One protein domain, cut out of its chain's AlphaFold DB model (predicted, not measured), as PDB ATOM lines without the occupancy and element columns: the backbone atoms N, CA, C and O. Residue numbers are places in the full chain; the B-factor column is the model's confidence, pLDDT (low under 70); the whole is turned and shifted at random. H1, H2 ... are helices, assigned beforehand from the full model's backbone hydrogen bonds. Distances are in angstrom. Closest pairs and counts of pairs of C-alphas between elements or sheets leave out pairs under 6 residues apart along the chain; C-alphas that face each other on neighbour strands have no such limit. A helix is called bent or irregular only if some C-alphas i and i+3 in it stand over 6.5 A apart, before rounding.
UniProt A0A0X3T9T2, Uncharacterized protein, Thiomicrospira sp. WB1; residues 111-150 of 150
ATOM      1  N   LEU A 111      13.956 -19.331 -40.172       75.88
ATOM      2  CA  LEU A 111      14.959 -20.042 -40.958       75.88
ATOM      3  C   LEU A 111      15.799 -20.905 -40.012       75.88
ATOM      4  O   LEU A 111      16.148 -20.437 -38.925       75.88
ATOM      5  N   PRO A 112      16.107 -22.153 -40.391       74.19
ATOM      6  CA  PRO A 112      16.958 -22.978 -39.560       74.19
ATOM      7  C   PRO A 112      18.347 -22.347 -39.472       74.19
ATOM      8  O   PRO A 112      18.808 -21.691 -40.412       74.19
ATOM      9  N   PHE A 113      19.016 -22.560 -38.344       79.44
ATOM     10  CA  PHE A 113      20.396 -22.130 -38.193       79.44
ATOM     11  C   PHE A 113      21.286 -22.831 -39.232       79.44
ATOM     12  O   PHE A 113      21.234 -24.053 -39.375       79.44
ATOM     13  N   LEU A 114      22.109 -22.057 -39.942       81.69
ATOM     14  CA  LEU A 114      23.127 -22.551 -40.867       81.69
ATOM     15  C   LEU A 114      24.457 -21.837 -40.562       81.69
ATOM     16  O   LEU A 114      24.491 -20.607 -40.615       81.69
ATOM     17  N   PRO A 115      25.540 -22.571 -40.242       80.81
ATOM     18  CA  PRO A 115      26.869 -21.998 -40.046       80.81
ATOM     19  C   PRO A 115      27.360 -21.280 -41.307       80.81
ATOM     20  O   PRO A 115      27.293 -21.851 -42.397       80.81
ATOM     21  N   GLU A 116      27.897 -20.065 -41.164       78.12
ATOM     22  CA  GLU A 116      28.338 -19.232 -42.299       78.12
ATOM     23  C   GLU A 116      29.440 -19.891 -43.144       78.12
ATOM     24  O   GLU A 116      29.416 -19.806 -44.369       78.12
ATOM     25  N   GLU A 117      30.385 -20.584 -42.504       82.19
ATOM     26  CA  GLU A 117      31.515 -21.238 -43.183       82.19
ATOM     27  C   GLU A 117      31.192 -22.665 -43.667       82.19
ATOM     28  O   GLU A 117      32.039 -23.342 -44.253       82.19
ATOM     29  N   GLY A 118      29.961 -23.134 -43.439       77.31
ATOM     30  CA  GLY A 118      29.619 -24.546 -43.563       77.31
ATOM     31  C   GLY A 118      30.263 -25.392 -42.459       77.31
ATOM     32  O   GLY A 118      31.192 -24.984 -41.767       77.31
ATOM     33  N   LEU A 119      29.736 -26.595 -42.248       82.69
ATOM     34  CA  LEU A 119      30.193 -27.486 -41.184       82.69
ATOM     35  C   LEU A 119      30.266 -28.910 -41.717       82.69
ATOM     36  O   LEU A 119      29.350 -29.379 -42.394       82.69
ATOM     37  N   ALA A 120      31.355 -29.617 -41.420       82.94
ATOM     38  CA  ALA A 120      31.470 -31.013 -41.812       82.94
ATOM     39  C   ALA A 120      30.443 -31.862 -41.047       82.94
ATOM     40  O   ALA A 120      30.342 -31.780 -39.823       82.94
ATOM     41  N   LEU A 121      29.730 -32.754 -41.745       82.31
ATOM     42  CA  LEU A 121      28.727 -33.644 -41.137       82.31
ATOM     43  C   LEU A 121      29.295 -34.543 -40.024       82.31
ATOM     44  O   LEU A 121      28.544 -35.040 -39.185       82.31
ATOM     45  N   SER A 122      30.611 -34.774 -40.009       83.50
ATOM     46  CA  SER A 122      31.296 -35.497 -38.933       83.50
ATOM     47  C   SER A 122      31.201 -34.777 -37.589       83.50
ATOM     48  O   SER A 122      31.041 -35.450 -36.577       83.50
ATOM     49  N   VAL A 123      31.210 -33.441 -37.586       82.06
ATOM     50  CA  VAL A 123      31.118 -32.616 -36.371       82.06
ATOM     51  C   VAL A 123      29.766 -32.810 -35.688       82.06
ATOM     52  O   VAL A 123      29.675 -32.832 -34.468       82.06
ATOM     53  N   LEU A 124      28.703 -33.061 -36.458       80.62
ATOM     54  CA  LEU A 124      27.386 -33.357 -35.892       80.62
ATOM     55  C   LEU A 124      27.349 -34.726 -35.191       80.62
ATOM     56  O   LEU A 124      26.478 -34.964 -34.358       80.62
ATOM     57  N   LYS A 125      28.261 -35.654 -35.495       82.06
ATOM     58  CA  LYS A 125      28.273 -36.995 -34.882       82.06
ATOM     59  C   LYS A 125      28.949 -37.017 -33.511       82.06
ATOM     60  O   LYS A 125      28.702 -37.958 -32.761       82.06
ATOM     61  N   ASP A 126      29.737 -35.993 -33.185       83.31
ATOM     62  CA  ASP A 126      30.520 -35.901 -31.954       83.31
ATOM     63  C   ASP A 126      30.122 -34.656 -31.124       83.31
ATOM     64  O   ASP A 126      30.369 -33.525 -31.552       83.31
ATOM     65  N   PRO A 127      29.501 -34.833 -29.940       74.44
ATOM     66  CA  PRO A 127      29.092 -33.725 -29.075       74.44
ATOM     67  C   PRO A 127      30.243 -32.826 -28.612       74.44
ATOM     68  O   PRO A 127      30.009 -31.649 -28.342       74.44
ATOM     69  N   GLU A 128      31.467 -33.350 -28.490       81.00
ATOM     70  CA  GLU A 128      32.611 -32.546 -28.044       81.00
ATOM     71  C   GLU A 128      33.086 -31.605 -29.157       81.00
ATOM     72  O   GLU A 128      33.244 -30.409 -28.912       81.00
ATOM     73  N   GLN A 129      33.175 -32.090 -30.401       81.38
ATOM     74  CA  GLN A 129      33.545 -31.260 -31.557       81.38
ATOM     75  C   GLN A 129      32.530 -30.145 -31.824       81.38
ATOM     76  O   GLN A 129      32.907 -29.020 -32.147       81.38
ATOM     77  N   ALA A 130      31.235 -30.430 -31.672       79.88
ATOM     78  CA  ALA A 130      30.206 -29.413 -31.845       79.88
ATOM     79  C   ALA A 130      30.333 -28.275 -30.815       79.88
ATOM     80  O   ALA A 130      30.205 -27.101 -31.167       79.88
ATOM     81  N   ARG A 131      30.655 -28.613 -29.558       81.38
ATOM     82  CA  ARG A 131      30.870 -27.631 -28.485       81.38
ATOM     83  C   ARG A 131      32.142 -26.816 -28.683       81.38
ATOM     84  O   ARG A 131      32.132 -25.622 -28.399       81.38
ATOM     85  N   GLU A 132      33.211 -27.421 -29.201       84.12
ATOM     86  CA  GLU A 132      34.435 -26.697 -29.579       84.12
ATOM     87  C   GLU A 132      34.176 -25.652 -30.672       84.12
ATOM     88  O   GLU A 132      34.804 -24.594 -30.677       84.12
ATOM     89  N   MET A 133      33.205 -25.905 -31.552       78.50
ATOM     90  CA  MET A 133      32.751 -24.955 -32.573       78.50
ATOM     91  C   MET A 133      31.709 -23.947 -32.061       78.50
ATOM     92  O   MET A 133      31.172 -23.168 -32.847       78.50
ATOM     93  N   GLY A 134      31.426 -23.938 -30.754       82.19
ATOM     94  CA  GLY A 134      30.501 -22.996 -30.127       82.19
ATOM     95  C   GLY A 134      29.024 -23.280 -30.403       82.19
ATOM     96  O   GLY A 134      28.203 -22.391 -30.192       82.19
ATOM     97  N   LEU A 135      28.684 -24.485 -30.870       84.50
ATOM     98  CA  LEU A 135      27.299 -24.889 -31.091       84.50
ATOM     99  C   LEU A 135      26.671 -25.373 -29.784       84.50
ATOM    100  O   LEU A 135      27.264 -26.174 -29.054       84.50
ATOM    101  N   ASP A 136      25.448 -24.926 -29.517       85.25
ATOM    102  CA  ASP A 136      24.636 -25.482 -28.441       85.25
ATOM    103  C   ASP A 136      23.904 -26.770 -28.869       85.25
ATOM    104  O   ASP A 136      23.850 -27.149 -30.045       85.25
ATOM    105  N   ASP A 137      23.341 -27.474 -27.887       83.06
ATOM    106  CA  ASP A 137      22.676 -28.758 -28.118       83.06
ATOM    107  C   ASP A 137      21.431 -28.613 -29.036       83.06
ATOM    108  O   ASP A 137      21.068 -29.563 -29.738       83.06
ATOM    109  N   GLU A 138      20.793 -27.435 -29.081       83.31
ATOM    110  CA  GLU A 138      19.622 -27.159 -29.924       83.31
ATOM    111  C   GLU A 138      20.023 -26.948 -31.391       83.31
ATOM    112  O   GLU A 138      19.433 -27.554 -32.291       83.31
ATOM    113  N   GLN A 139      21.073 -26.168 -31.645       84.88
ATOM    114  CA  GLN A 139      21.653 -25.949 -32.968       84.88
ATOM    115  C   GLN A 139      22.156 -27.260 -33.578       84.88
ATOM    116  O   GLN A 139      21.898 -27.544 -34.749       84.88
ATOM    117  N   VAL A 140      22.814 -28.110 -32.780       85.19
ATOM    118  CA  VAL A 140      23.264 -29.438 -33.227       85.19
ATOM    119  C   VAL A 140      22.080 -30.319 -33.624       85.19
ATOM    120  O   VAL A 140      22.143 -31.012 -34.643       85.19
ATOM    121  N   ALA A 141      20.992 -30.305 -32.849       83.44
ATOM    122  CA  ALA A 141      19.786 -31.056 -33.179       83.44
ATOM    123  C   ALA A 141      19.136 -30.559 -34.485       83.44
ATOM    124  O   ALA A 141      18.812 -31.380 -35.344       83.44
ATOM    125  N   GLN A 142      19.015 -29.239 -34.675       82.69
ATOM    126  CA  GLN A 142      18.472 -28.650 -35.905       82.69
ATOM    127  C   GLN A 142      19.306 -29.024 -37.141       82.69
ATOM    128  O   GLN A 142      18.756 -29.482 -38.146       82.69
ATOM    129  N   LEU A 143      20.636 -28.906 -37.055       85.25
ATOM    130  CA  LEU A 143      21.549 -29.245 -38.150       85.25
ATOM    131  C   LEU A 143      21.526 -30.740 -38.498       85.25
ATOM    132  O   LEU A 143      21.576 -31.098 -39.675       85.25
ATOM    133  N   LYS A 144      21.385 -31.627 -37.503       85.12
ATOM    134  CA  LYS A 144      21.194 -33.070 -37.741       85.12
ATOM    135  C   LYS A 144      19.920 -33.361 -38.518       85.12
ATOM    136  O   LYS A 144      19.947 -34.176 -39.434       85.12
ATOM    137  N   THR A 145      18.812 -32.714 -38.155       83.75
ATOM    138  CA  THR A 145      17.539 -32.884 -38.863       83.75
ATOM    139  C   THR A 145      17.636 -32.400 -40.307       83.75
ATOM    140  O   THR A 145      17.096 -33.052 -41.196       83.75
ATOM    141  N   LEU A 146      18.345 -31.300 -40.567       80.75
ATOM    142  CA  LEU A 146      18.589 -30.832 -41.933       80.75
ATOM    143  C   LEU A 146      19.411 -31.838 -42.748       80.75
ATOM    144  O   LEU A 146      18.989 -32.215 -43.835       80.75
ATOM    145  N   ALA A 147      20.519 -32.334 -42.192       81.50
ATOM    146  CA  ALA A 147      21.414 -33.276 -42.869       81.50
ATOM    147  C   ALA A 147      20.790 -34.652 -43.177       81.50
ATOM    148  O   ALA A 147      21.311 -35.390 -44.004       81.50
ATOM    149  N   GLN A 148      19.711 -35.036 -42.489       78.19
ATOM    150  CA  GLN A 148      18.988 -36.292 -42.740       78.19
ATOM    151  C   GLN A 148      17.967 -36.199 -43.883       78.19
ATOM    152  O   GLN A 148      17.454 -37.232 -44.306       78.19
ATOM    153  N   ASN A 149      17.635 -34.985 -44.334       64.44
ATOM    154  CA  ASN A 149      16.638 -34.738 -45.378       64.44
ATOM    155  C   ASN A 149      17.264 -34.418 -46.753       64.44
ATOM    156  O   ASN A 149      16.526 -34.038 -47.665       64.44
ATOM    157  N   GLU A 150      18.588 -34.561 -46.894       54.47
ATOM    158  CA  GLU A 150      19.309 -34.613 -48.182       54.47
ATOM    159  C   GLU A 150      19.371 -36.047 -48.727       54.47
ATOM    160  O   GLU A 150      19.202 -36.209 -49.958       54.47
TER     161      GLU A 150
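This is residues 111 to 150 of the 150 residues of an uncharacterized protein of Thiomicrospira sp. WB1 (UniProt A0A0X3T9T2). A longer helix, H2, and a short helix, H1, stand nearly at right angles, joined by a tight link, while the long unnamed stretch of residues 111 to 126 arches over from the side of H2 to the start of H1. The printed part has 40 residues, with two named helices in the order H1, H2 and no named strand. By class it is all helix, though the helices hold 17 of the 40 residues, under half. The whole is compact, with a radius of gyration of the C-alphas of 9.3 A, and its C-alphas span 24 by 18 by 17 A.

Start from H2, residues 137 to 147, and look from there to H1, residues 127 to 132. The two are close but not clearly touching, with 1 pair of C-alphas within 8 A, those of Ala 130 and Val 140, 7.1 A apart. Their lines stand about perpendicular at 71 degrees, only just past a steep tilt. Their centres are 12.7 A apart. In both H1 and H2, every O i to N i+4 pair is within hydrogen-bond range.

Find C-alpha 137 at (22.676, -28.758, -28.118); from there H2, 11 residues, runs 15.5 A to C-alpha 147 at (21.414, -33.276, -42.869). Then go back to C-alpha 127 at (29.092, -33.725, -29.075), where H1, 6 residues, begins; it measures 8.8 A from first to last C-alpha. Neither helix is bent or irregular.

Look for the two C-alphas farthest apart at Glu 132 and Glu 150, 25.2 A from each other. The printed part has no cut, and residue 150 is the chain's last. The link from H1 to H2, 4 residues, is tight. The mean pLDDT of the printed part is 80.4, and you will find values under 70 at residues 149 to 150.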